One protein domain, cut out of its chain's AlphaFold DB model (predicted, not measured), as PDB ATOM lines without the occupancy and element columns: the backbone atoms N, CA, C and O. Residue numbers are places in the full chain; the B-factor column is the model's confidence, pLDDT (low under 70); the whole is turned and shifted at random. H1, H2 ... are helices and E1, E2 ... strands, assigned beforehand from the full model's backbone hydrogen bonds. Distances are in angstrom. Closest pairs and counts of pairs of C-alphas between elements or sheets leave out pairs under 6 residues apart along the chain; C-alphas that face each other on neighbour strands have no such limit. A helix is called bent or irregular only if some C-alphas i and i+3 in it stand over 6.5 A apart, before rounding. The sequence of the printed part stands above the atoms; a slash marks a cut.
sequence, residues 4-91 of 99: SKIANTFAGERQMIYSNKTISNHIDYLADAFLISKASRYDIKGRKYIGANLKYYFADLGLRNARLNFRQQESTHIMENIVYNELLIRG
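Overview. This is residues 4 to 91 of the 99 residues of the protein "DUF4143 domain-containing protein" of [Ruminococcus] torques CAG:61 (UniProt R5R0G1). A small ribbon of two strands, E1 and E2, makes the middle of an open arrangement, with the end part of H2 packed on it from one side and H5 from the other. H1 meets the beginning of H2 at a corner far from the ribbon, the loop with the short H3 reaches away from the ribbon between E1 and E2, and H4 follows E2 at the ribbon's other end. The printed part has 88 residues, with five named helices and two named strands in the order H1, H2, E1, H3, E2, H4, H5; the sheet E1 - E2 is antiparallel and the class is mostly helix. The whole is only just loose, close to compact, with a radius of gyration of the C-alphas of 14.9 A and spans of 43 by 41 by 24 A.

Along the chain. E1 is residues 36 to 39, 9.7 A long, and E2 is residues 55 to 58, 10.3 A long. C-alpha 36 is at (279.191, 239.777, 170.779). H2, residues 20 to 32, measures 18.3 A, and H1, residues 4 to 14, measures 15.0 A from C-alpha 4 at (273.870, 257.520, 168.154). H3 is residues 46 to 49, 6.8 A, and only just irregular by that distance between C-alphas 46 and 49. H4 is residues 61 to 67, 9.9 A. H5, residues 75 to 89, is the longest helix at 21.0 A and ends with C-alpha 89 at (285.139, 228.168, 163.741).

Arrangement. E1 and E2 are antiparallel neighbours at 147 degrees, with N 37 and O 57 at 2.8 A and N 57 and O 37 at 2.9 A, within hydrogen-bond range. The closest C-alphas of H2 and E1, those of Ala 31 and Ser 37, are 5.8 A apart; H2 and E2 are near each other, with 5 pairs of C-alphas within 10 A. The closest C-alphas of E2 and H5, those of Tyr 57 and Asn 81, are 5.6 A apart. H1 and H2 touch, about perpendicular at 75 degrees, closest at the C-alphas of Ser 4 and Asn 20, 5.8 A; H2 does so with residues 20 to 23 alone. H4 and H5 only just touch, with 3 pairs of C-alphas within 8 A, the closest those of Leu 61 and Ile 78 at 7.5 A; they run opposite ways at a steep tilt of 51 degrees, and H5 touches with residues 78 to 82 alone. H3 touches no helix. In H1, H2, H4 and H5 every O i to N i+4 pair is within hydrogen-bond range; H3 is too short for such a pair.

Size, cuts and confidence. The C-alphas of Gln 15 and Arg 90, the two farthest apart, are 43.6 A from each other. The printed part has no cut and no long link. Residues 86 to 91, of which 86 to 89 belong to H5, stand free. The mean pLDDT of the printed part is 84.4, with residues 42 to 53 under 70.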
ATOM      1  N   SER A   4     274.776 256.388 168.385       86.94
ATOM      2  CA  SER A   4     273.870 257.520 168.154       86.94
ATOM      3  C   SER A   4     272.467 257.073 167.750       86.94
ATOM      4  O   SER A   4     271.480 257.646 168.200       86.94
ATOM      5  N   LYS A   5     272.352 256.023 166.921       86.81
ATOM      6  CA  LYS A   5     271.036 255.477 166.550       86.81
ATOM      7  C   LYS A   5     270.330 254.875 167.764       86.81
ATOM      8  O   LYS A   5     269.155 255.139 167.964       86.81
ATOM      9  N   ILE A   6     271.063 254.114 168.578       87.06
ATOM     10  CA  ILE A   6     270.534 253.481 169.790       87.06
ATOM     11  C   ILE A   6     270.098 254.555 170.802       87.06
ATOM     12  O   ILE A   6     268.994 254.465 171.332       87.06
ATOM     13  N   ALA A   7     270.911 255.598 171.017       88.94
ATOM     14  CA  ALA A   7     270.575 256.727 171.889       88.94
ATOM     15  C   ALA A   7     269.269 257.400 171.459       88.94
ATOM     16  O   ALA A   7     268.378 257.599 172.282       88.94
ATOM     17  N   ASN A   8     269.133 257.686 170.161       89.88
ATOM     18  CA  ASN A   8     267.940 258.320 169.609       89.88
ATOM     19  C   ASN A   8     266.693 257.435 169.766       89.88
ATOM     20  O   ASN A   8     265.627 257.951 170.091       89.88
ATOM     21  N   THR A   9     266.815 256.114 169.593       90.62
ATOM     22  CA  THR A   9     265.707 255.175 169.838       90.62
ATOM     23  C   THR A   9     265.275 255.183 171.305       90.62
ATOM     24  O   THR A   9     264.082 255.274 171.582       90.62
ATOM     25  N   PHE A  10     266.214 255.151 172.260       89.38
ATOM     26  CA  PHE A  10     265.878 255.235 173.688       89.38
ATOM     27  C   PHE A  10     265.227 256.568 174.067       89.38
ATOM     28  O   PHE A  10     264.263 256.573 174.837       89.38
ATOM     29  N   ALA A  11     265.712 257.676 173.506       90.69
ATOM     30  CA  ALA A  11     265.138 258.993 173.745       90.69
ATOM     31  C   ALA A  11     263.708 259.094 173.189       90.69
ATOM     32  O   ALA A  11     262.827 259.603 173.874       90.69
ATOM     33  N   GLY A  12     263.456 258.566 171.987       90.25
ATOM     34  CA  GLY A  12     262.136 258.606 171.354       90.25
ATOM     35  C   GLY A  12     261.119 257.657 171.990       90.25
ATOM     36  O   GLY A  12     260.057 258.088 172.433       90.25
ATOM     37  N   GLU A  13     261.438 256.363 172.058       90.31
ATOM     38  CA  GLU A  13     260.478 255.326 172.467       90.31
ATOM     39  C   GLU A  13     260.320 255.212 173.983       90.31
ATOM     40  O   GLU A  13     259.255 254.843 174.471       90.31
ATOM     41  N   ARG A  14     261.391 255.484 174.737       86.69
ATOM     42  CA  ARG A  14     261.424 255.268 176.190       86.69
ATOM     43  C   ARG A  14     261.608 256.543 176.998       86.69
ATOM     44  O   ARG A  14     261.642 256.451 178.219       86.69
ATOM     45  N   GLN A  15     261.737 257.703 176.344       87.38
ATOM     46  CA  GLN A  15     261.971 258.998 176.997       87.38
ATOM     47  C   GLN A  15     263.197 258.977 177.935       87.38
ATOM     48  O   GLN A  15     263.260 259.698 178.926       87.38
ATOM     49  N   MET A  16     264.188 258.130 177.625       88.25
ATOM     50  CA  MET A  16     265.424 257.985 178.396       88.25
ATOM     51  C   MET A  16     266.607 258.507 177.587       88.25
ATOM     52  O   MET A  16     266.874 258.030 176.483       88.25
ATOM     53  N   ILE A  17     267.343 259.460 178.155       88.06
ATOM     54  CA  ILE A  17     268.483 260.091 177.491       88.06
ATOM     55  C   ILE A  17     269.767 259.392 177.932       88.06
ATOM     56  O   ILE A  17     270.186 259.494 179.083       88.06
ATOM     57  N   TYR A  18     270.417 258.714 176.989       89.62
ATOM     58  CA  TYR A  18     271.734 258.118 177.187       89.62
ATOM     59  C   TYR A  18     272.780 258.866 176.367       89.62
ATOM     60  O   TYR A  18     272.546 259.226 175.214       89.62
ATOM     61  N   SER A  19     273.967 259.061 176.943       90.75
ATOM     62  CA  SER A  19     275.097 259.591 176.182       90.75
ATOM     63  C   SER A  19     275.638 258.529 175.217       90.75
ATOM     64  O   SER A  19     275.675 257.339 175.543       90.75
ATOM     65  N   ASN A  20     276.148 258.957 174.057       87.81
ATOM     66  CA  ASN A  20     276.821 258.053 173.116       87.81
ATOM     67  C   ASN A  20     277.975 257.292 173.784       87.81
ATOM     68  O   ASN A  20     278.197 256.126 173.475       87.81
ATOM     69  N   LYS A  21     278.676 257.933 174.731       89.56
ATOM     70  CA  LYS A  21     279.761 257.316 175.502       89.56
ATOM     71  C   LYS A  21     279.256 256.150 176.354       89.56
ATOM     72  O   LYS A  21     279.867 255.090 176.346       89.56
ATOM     73  N   THR A  22     278.127 256.320 177.039       91.50
ATOM     74  CA  THR A  22     277.519 255.264 177.862       91.50
ATOM     75  C   THR A  22     277.140 254.051 177.016       91.50
ATOM     76  O   THR A  22     277.458 252.924 177.383       91.50
ATOM     77  N   ILE A  23     276.513 254.277 175.859       91.06
ATOM     78  CA  ILE A  23     276.108 253.189 174.959       91.06
ATOM     79  C   ILE A  23     277.324 252.477 174.368       91.06
ATOM     80  O   ILE A  23     277.328 251.251 174.317       91.06
ATOM     81  N   SER A  24     278.357 253.218 173.953       89.94
ATOM     82  CA  SER A  24     279.614 252.615 173.495       89.94
ATOM     83  C   SER A  24     280.222 251.722 174.572       89.94
ATOM     84  O   SER A  24     280.482 250.559 174.291       89.94
ATOM     85  N   ASN A  25     280.323 252.204 175.816       92.06
ATOM     86  CA  ASN A  25     280.849 251.404 176.923       92.06
ATOM     87  C   ASN A  25     280.037 250.118 177.144       92.06
ATOM     88  O   ASN A  25     280.606 249.077 177.432       92.06
ATOM     89  N   HIS A  26     278.708 250.163 177.012       92.00
ATOM     90  CA  HIS A  26     277.883 248.956 177.134       92.00
ATOM     91  C   HIS A  26     278.129 247.963 175.997       92.00
ATOM     92  O   HIS A  26     278.148 246.761 176.239       92.00
ATOM     93  N   ILE A  27     278.324 248.445 174.768       90.12
ATOM     94  CA  ILE A  27     278.703 247.591 173.635       90.12
ATOM     95  C   ILE A  27     280.070 246.951 173.900       90.12
ATOM     96  O   ILE A  27     280.219 245.754 173.664       90.12
ATOM     97  N   ASP A  28     281.024 247.716 174.429       90.50
ATOM     98  CA  ASP A  28     282.350 247.209 174.786       90.50
ATOM     99  C   ASP A  28     282.247 246.141 175.888       90.50
ATOM    100  O   ASP A  28     282.767 245.047 175.710       90.50
ATOM    101  N   TYR A  29     281.451 246.358 176.942       93.81
ATOM    102  CA  TYR A  29     281.212 245.337 177.974       93.81
ATOM    103  C   TYR A  29     280.578 244.053 177.429       93.81
ATOM    104  O   TYR A  29     280.902 242.963 177.891       93.81
ATOM    105  N   LEU A  30     279.675 244.149 176.447       91.06
ATOM    106  CA  LEU A  30     279.107 242.965 175.793       91.06
ATOM    107  C   LEU A  30     280.152 242.218 174.954       91.06
ATOM    108  O   LEU A  30     280.075 240.992 174.842       91.06
ATOM    109  N   ALA A  31     281.093 242.945 174.350       90.19
ATOM    110  CA  ALA A  31     282.199 242.352 173.610       90.19
ATOM    111  C   ALA A  31     283.201 241.676 174.558       90.19
ATOM    112  O   ALA A  31     283.569 240.525 174.329       90.19
ATOM    113  N   ASP A  32     283.552 242.339 175.660       90.75
ATOM    114  CA  ASP A  32     284.434 241.812 176.707       90.75
ATOM    115  C   ASP A  32     283.826 240.590 177.411       90.75
ATOM    116  O   ASP A  32     284.534 239.660 177.789       90.75
ATOM    117  N   ALA A  33     282.496 240.544 177.541       92.44
ATOM    118  CA  ALA A  33     281.759 239.390 178.055       92.44
ATOM    119  C   ALA A  33     281.604 238.244 177.034       92.44
ATOM    120  O   ALA A  33     280.884 237.284 177.305       92.44
ATOM    121  N   PHE A  34     282.226 238.342 175.853       89.56
ATOM    122  CA  PHE A  34     282.149 237.364 174.760       89.56
ATOM    123  C   PHE A  34     280.732 237.101 174.223       89.56
ATOM    124  O   PHE A  34     280.494 236.111 173.532       89.56
ATOM    125  N   LEU A  35     279.772 237.990 174.497       90.12
ATOM    126  CA  LEU A  35     278.400 237.856 173.995       90.12
ATOM    127  C   LEU A  35     278.296 238.290 172.533       90.12
ATOM    128  O   LEU A  35     277.494 237.745 171.766       90.12
ATOM    129  N   ILE A  36     279.107 239.275 172.147       91.19
ATOM    130  CA  ILE A  36     279.191 239.777 170.779       91.19
ATOM    131  C   ILE A  36     280.641 239.864 170.314       91.19
ATOM    132  O   ILE A  36     281.547 240.142 171.089       91.19
ATOM    133  N   SER A  37     280.852 239.685 169.016       89.56
ATOM    134  CA  SER A  37     282.140 239.870 168.362       89.56
ATOM    135  C   SER A  37     282.066 241.004 167.348       89.56
ATOM    136  O   SER A  37     281.074 241.172 166.630       89.56
ATOM    137  N   LYS A  38     283.138 241.791 167.281       86.81
ATOM    138  CA  LYS A  38     283.289 242.904 166.348       86.81
ATOM    139  C   LYS A  38     283.877 242.407 165.030       86.81
ATOM    140  O   LYS A  38     284.992 241.895 164.977       86.81
ATOM    141  N   ALA A  39     283.161 242.642 163.936       84.81
ATOM    142  CA  ALA A  39     283.677 242.418 162.594       84.81
ATOM    143  C   ALA A  39     284.346 243.689 162.057       84.81
ATOM    144  O   ALA A  39     283.691 244.686 161.730       84.81
ATOM    145  N   SER A  40     285.670 243.635 161.952       75.19
ATOM    146  CA  SER A  40     286.472 244.673 161.311       75.19
ATOM    147  C   SER A  40     286.345 244.599 159.791       75.19
ATOM    148  O   SER A  40     286.356 243.523 159.195       75.19
ATOM    149  N   ARG A  41     286.240 245.762 159.144       72.69
ATOM    150  CA  ARG A  41     286.234 245.853 157.681       72.69
ATOM    151  C   ARG A  41     287.650 245.641 157.150       72.69
ATOM    152  O   ARG A  41     288.575 246.304 157.607       72.69
ATOM    153  N   TYR A  42     287.783 244.749 156.173       66.25
ATOM    154  CA  TYR A  42     289.066 244.412 155.553       66.25
ATOM    155  C   TYR A  42     289.645 245.569 154.716       66.25
ATOM    156  O   TYR A  42     290.852 245.774 154.692       66.25
ATOM    157  N   ASP A  43     288.784 246.370 154.083       65.62
ATOM    158  CA  ASP A  43     289.180 247.395 153.102       65.62
ATOM    159  C   ASP A  43     289.277 248.828 153.674       65.62
ATOM    160  O   ASP A  43     289.035 249.824 152.996       65.62
ATOM    161  N   ILE A  44     289.580 248.972 154.966       63.03
ATOM    162  CA  ILE A  44     289.777 250.295 155.577       63.03
ATOM    163  C   ILE A  44     291.251 250.458 155.924       63.03
ATOM    164  O   ILE A  44     291.785 249.701 156.721       63.03
ATOM    165  N   LYS A  45     291.903 251.466 155.335       57.19
ATOM    166  CA  LYS A  45     293.290 251.855 155.633       57.19
ATOM    167  C   LYS A  45     293.329 253.264 156.242       57.19
ATOM    168  O   LYS A  45     292.601 254.158 155.806       57.19
ATOM    169  N   GLY A  46     294.209 253.482 157.222       62.16
ATOM    170  CA  GLY A  46     294.509 254.807 157.790       62.16
ATOM    171  C   GLY A  46     293.422 255.400 158.702       62.16
ATOM    172  O   GLY A  46     292.650 254.683 159.326       62.16
ATOM    173  N   ARG A  47     293.332 256.738 158.787       56.53
ATOM    174  CA  ARG A  47     292.444 257.485 159.717       56.53
ATOM    175  C   ARG A  47     290.930 257.237 159.548       56.53
ATOM    176  O   ARG A  47     290.144 257.718 160.356       56.53
ATOM    177  N   LYS A  48     290.514 256.452 158.548       57.31
ATOM    178  CA  LYS A  48     289.115 256.070 158.284       57.31
ATOM    179  C   LYS A  48     288.528 255.067 159.292       57.31
ATOM    180  O   LYS A  48     287.336 254.782 159.224       57.31
ATOM    181  N   TYR A  49     289.323 254.544 160.232       56.19
ATOM    182  CA  TYR A  49     288.799 253.744 161.349       56.19
ATOM    183  C   TYR A  49     287.961 254.571 162.334       56.19
ATOM    184  O   TYR A  49     287.029 254.042 162.942       56.19
ATOM    185  N   ILE A  50     288.265 255.865 162.477       53.34
ATOM    186  CA  ILE A  50     287.583 256.760 163.414       53.34
ATOM    187  C   ILE A  50     286.218 257.126 162.812       53.34
ATOM    188  O   ILE A  50     286.127 257.963 161.920       53.34
ATOM    189  N   GLY A  51     285.159 256.455 163.268       57.09
ATOM    190  CA  GLY A  51     283.775 256.712 162.842       57.09
ATOM    191  C   GLY A  51     283.181 255.698 161.858       57.09
ATOM    192  O   GLY A  51     282.028 255.849 161.452       57.09
ATOM    193  N   ALA A  52     283.911 254.642 161.485       62.34
ATOM    194  CA  ALA A  52     283.351 253.588 160.641       62.34
ATOM    195  C   ALA A  52     282.246 252.811 161.383       62.34
ATOM    196  O   ALA A  52     282.422 252.382 162.522       62.34
ATOM    197  N   ASN A  53     281.106 252.580 160.719       68.69
ATOM    198  CA  ASN A  53     280.047 251.730 161.265       68.69
ATOM    199  C   ASN A  53     280.517 250.266 161.281       68.69
ATOM    200  O   ASN A  53     280.653 249.626 160.228       68.69
ATOM    201  N   LEU A  54     280.779 249.773 162.489       78.94
ATOM    202  CA  LEU A  54     281.233 248.418 162.769       78.94
ATOM    203  C   LEU A  54     280.036 247.466 162.874       78.94
ATOM    204  O   LEU A  54     279.010 247.775 163.501       78.94
ATOM    205  N   LYS A  55     280.180 246.292 162.252       86.69
ATOM    206  CA  LYS A  55     279.221 245.197 162.400       86.69
ATOM    207  C   LYS A  55     279.577 244.391 163.648       86.69
ATOM    208  O   LYS A  55     280.753 244.179 163.930       86.69
ATOM    209  N   TYR A  56     278.546 243.990 164.383       89.12
ATOM    210  CA  TYR A  56     278.667 243.163 165.578       89.12
ATOM    211  C   TYR A  56     277.771 241.945 165.405       89.12
ATOM    212  O   TYR A  56     276.644 242.083 164.920       89.12
ATOM    213  N   TYR A  57     278.290 240.794 165.801       91.75
ATOM    214  CA  TYR A  57     277.706 239.475 165.597       91.75
ATOM    215  C   TYR A  57     277.605 238.757 166.939       91.75
ATOM    216  O   TYR A  57     278.495 238.907 167.770       91.75
ATOM    217  N   PHE A  58     276.516 238.031 167.185       91.94
ATOM    218  CA  PHE A  58     276.332 237.314 168.449       91.94
ATOM    219  C   PHE A  58     277.096 235.997 168.417       91.94
ATOM    220  O   PHE A  58     276.969 235.252 167.442       91.94
ATOM    221  N   ALA A  59     277.799 235.684 169.506       90.50
ATOM    222  CA  ALA A  59     278.499 234.410 169.649       90.50
ATOM    223  C   ALA A  59     277.529 233.217 169.570       90.50
ATOM    224  O   ALA A  59     277.820 232.228 168.904       90.50
ATOM    225  N   ASP A  60     276.341 233.357 170.168       89.56
ATOM    226  CA  ASP A  60     275.293 232.338 170.157       89.56
ATOM    227  C   ASP A  60     273.929 232.938 169.759       89.56
ATOM    228  O   ASP A  60     273.418 233.885 170.368       89.56
ATOM    229  N   LEU A  61     273.326 232.382 168.703       88.50
ATOM    230  CA  LEU A  61     272.011 232.798 168.198       88.50
ATOM    231  C   LEU A  61     270.853 232.306 169.068       88.50
ATOM    232  O   LEU A  61     269.823 232.977 169.134       88.50
ATOM    233  N   GLY A  62     271.008 231.161 169.729       87.56
ATOM    234  CA  GLY A  62     270.045 230.610 170.673       87.56
ATOM    235  C   GLY A  62     269.861 231.530 171.874       87.56
ATOM    236  O   GLY A  62     268.729 231.916 172.165       87.56
ATOM    237  N   LEU A  63     270.955 231.986 172.494       88.00
ATOM    238  CA  LEU A  63     270.915 232.949 173.602       88.00
ATOM    239  C   LEU A  63     270.245 234.266 173.185       88.00
ATOM    240  O   LEU A  63     269.364 234.777 173.885       88.00
ATOM    241  N   ARG A  64     270.599 234.789 172.003       87.12
ATOM    242  CA  ARG A  64     269.961 235.983 171.426       87.12
ATOM    243  C   ARG A  64     268.456 235.784 171.233       87.12
ATOM    244  O   ARG A  64     267.670 236.670 171.569       87.12
ATOM    245  N   ASN A  65     268.046 234.646 170.676       87.25
ATOM    246  CA  ASN A  65     266.646 234.366 170.354       87.25
ATOM    247  C   ASN A  65     265.800 234.105 171.602       87.25
ATOM    248  O   ASN A  65     264.682 234.619 171.683       87.25
ATOM    249  N   ALA A  66     266.351 233.397 172.592       88.31
ATOM    250  CA  ALA A  66     265.721 233.187 173.890       88.31
ATOM    251  C   ALA A  66     265.401 234.529 174.560       88.31
ATOM    252  O   ALA A  66     264.280 234.747 175.015       88.31
ATOM    253  N   ARG A  67     266.337 235.489 174.524       86.75
ATOM    254  CA  ARG A  67     266.119 236.819 175.107       86.75
ATOM    255  C   ARG A  67     265.002 237.621 174.426       86.75
ATOM    256  O   ARG A  67     264.393 238.476 175.076       86.75
ATOM    257  N   LEU A  68     264.750 237.362 173.144       85.56
ATOM    258  CA  LEU A  68     263.722 238.018 172.326       85.56
ATOM    259  C   LEU A  68     262.413 237.220 172.242       85.56
ATOM    260  O   LEU A  68     261.529 237.576 171.457       85.56
ATOM    261  N   ASN A  69     262.277 236.149 173.031       87.56
ATOM    262  CA  ASN A  69     261.127 235.244 173.010       87.56
ATOM    263  C   ASN A  69     260.811 234.716 171.598       87.56
ATOM    264  O   ASN A  69     259.647 234.527 171.258       87.56
ATOM    265  N   PHE A  70     261.836 234.554 170.749       83.25
ATOM    266  CA  PHE A  70     261.715 234.091 169.358       83.25
ATOM    267  C   PHE A  70     260.765 234.915 168.462       83.25
ATOM    268  O   PHE A  70     260.419 234.478 167.369       83.25
ATOM    269  N   ARG A  71     260.369 236.130 168.871       79.62
ATOM    270  CA  ARG A  71     259.365 236.936 168.147       79.62
ATOM    271  C   ARG A  71     259.896 237.611 166.886       79.62
ATOM    272  O   ARG A  71     259.113 237.954 166.010       79.62
ATOM    273  N   GLN A  72     261.205 237.842 166.808       74.06
ATOM    274  CA  GLN A  72     261.820 238.605 165.724       74.06
ATOM    275  C   GLN A  72     262.726 237.717 164.865       74.06
ATOM    276  O   GLN A  72     263.866 237.420 165.250       74.06
ATOM    277  N   GLN A  73     262.210 237.328 163.696       72.50
ATOM    278  CA  GLN A  73     262.920 236.570 162.664       72.50
ATOM    279  C   GLN A  73     263.380 237.494 161.533       72.50
ATOM    280  O   GLN A  73     262.730 237.636 160.505       72.50
ATOM    281  N   GLU A  74     264.551 238.095 161.716       81.50
ATOM    282  CA  GLU A  74     265.273 238.764 160.630       81.50
ATOM    283  C   GLU A  74     266.186 237.734 159.952       81.50
ATOM    284  O   GLU A  74     267.355 237.587 160.323       81.50
ATOM    285  N   SER A  75     265.646 236.964 159.002       84.44
ATOM    286  CA  SER A  75     266.337 235.817 158.383       84.44
ATOM    287  C   SER A  75     267.700 236.189 157.790       84.44
ATOM    288  O   SER A  75     268.676 235.476 158.016       84.44
ATOM    289  N   THR A  76     267.802 237.341 157.126       89.44
ATOM    290  CA  THR A  76     269.055 237.850 156.547       89.44
ATOM    291  C   THR A  76     270.130 238.084 157.609       89.44
ATOM    292  O   THR A  76     271.269 237.658 157.442       89.44
ATOM    293  N   HIS A  77     269.780 238.728 158.726       86.81
ATOM    294  CA  HIS A  77     270.731 239.000 159.808       86.81
ATOM    295  C   HIS A  77     271.133 237.733 160.559       86.81
ATOM    296  O   HIS A  77     272.287 237.595 160.962       86.81
ATOM    297  N   ILE A  78     270.196 236.798 160.731       90.19
ATOM    298  CA  ILE A  78     270.479 235.488 161.319       90.19
ATOM    299  C   ILE A  78     271.458 234.726 160.424       90.19
ATOM    300  O   ILE A  78     272.483 234.267 160.918       90.19
ATOM    301  N   MET A  79     271.194 234.651 159.118       92.81
ATOM    302  CA  MET A  79     272.071 233.986 158.152       92.81
ATOM    303  C   MET A  79     273.471 234.607 158.137       92.81
ATOM    304  O   MET A  79     274.460 233.885 158.205       92.81
ATOM    305  N   GLU A  80     273.564 235.938 158.110       91.75
ATOM    306  CA  GLU A  80     274.844 236.651 158.163       91.75
ATOM    307  C   GLU A  80     275.635 236.306 159.436       91.75
ATOM    308  O   GLU A  80     276.837 236.045 159.365       91.75
ATOM    309  N   ASN A  81     274.961 236.232 160.590       92.06
ATOM    310  CA  ASN A  81     275.585 235.858 161.858       92.06
ATOM    311  C   ASN A  81     276.061 234.393 161.871       92.06
ATOM    312  O   ASN A  81     277.163 234.113 162.338       92.06
ATOM    313  N   ILE A  82     275.262 233.468 161.322       92.62
ATOM    314  CA  ILE A  82     275.642 232.049 161.183       92.62
ATOM    315  C   ILE A  82     276.909 231.930 160.340       92.62
ATOM    316  O   ILE A  82     277.867 231.291 160.765       92.62
ATOM    317  N   VAL A  83     276.937 232.571 159.168       92.62
ATOM    318  CA  VAL A  83     278.098 232.532 158.267       92.62
ATOM    319  C   VAL A  83     279.334 233.111 158.952       92.62
ATOM    320  O   VAL A  83     280.414 232.537 158.846       92.62
ATOM    321  N   TYR A  84     279.189 234.216 159.686       91.50
ATOM    322  CA  TYR A  84     280.299 234.800 160.436       91.50
ATOM    323  C   TYR A  84     280.868 233.833 161.486       91.50
ATOM    324  O   TYR A  84     282.081 233.621 161.523       91.50
ATOM    325  N   ASN A  85     280.008 233.207 162.294       91.25
ATOM    326  CA  ASN A  85     280.434 232.253 163.319       91.25
ATOM    327  C   ASN A  85     281.078 231.003 162.704       91.25
ATOM    328  O   ASN A  85     282.121 230.557 163.175       91.25
ATOM    329  N   GLU A  86     280.522 230.485 161.609       91.94
ATOM    330  CA  GLU A  86     281.085 229.345 160.881       91.94
ATOM    331  C   GLU A  86     282.489 229.652 160.338       91.94
ATOM    332  O   GLU A  86     283.408 228.839 160.456       91.94
ATOM    333  N   LEU A  87     282.698 230.854 159.791       90.44
ATOM    334  CA  LEU A  87     284.016 231.295 159.334       90.44
ATOM    335  C   LEU A  87     285.017 231.387 160.495       90.44
ATOM    336  O   LEU A  87     286.160 230.950 160.344       90.44
ATOM    337  N   LEU A  88     284.598 231.890 161.659       87.69
ATOM    338  CA  LEU A  88     285.450 231.920 162.850       87.69
ATOM    339  C   LEU A  88     285.845 230.512 163.317       87.69
ATOM    340  O   LEU A  88     287.020 230.284 163.611       87.69
ATOM    341  N   ILE A  89     284.897 229.567 163.348       88.44
ATOM    342  CA  ILE A  89     285.139 228.168 163.741       88.44
ATOM    343  C   ILE A  89     286.130 227.499 162.782       88.44
ATOM    344  O   ILE A  89     287.047 226.807 163.220       88.44
ATOM    345  N   ARG A  90     286.017 227.774 161.477       90.62
ATOM    346  CA  ARG A  90     286.953 227.297 160.444       90.62
ATOM    347  C   ARG A  90     288.334 227.962 160.496       90.62
ATOM    348  O   ARG A  90     289.183 227.675 159.658       90.62
ATOM    349  N   GLY A  91     288.573 228.855 161.456       84.81
ATOM    350  CA  GLY A  91     289.860 229.513 161.656       84.81
ATOM    351  C   GLY A  91     290.102 230.723 160.752       84.81
ATOM    352  O   GLY A  91     291.217 231.254 160.754       84.81
TER     353      GLY A  91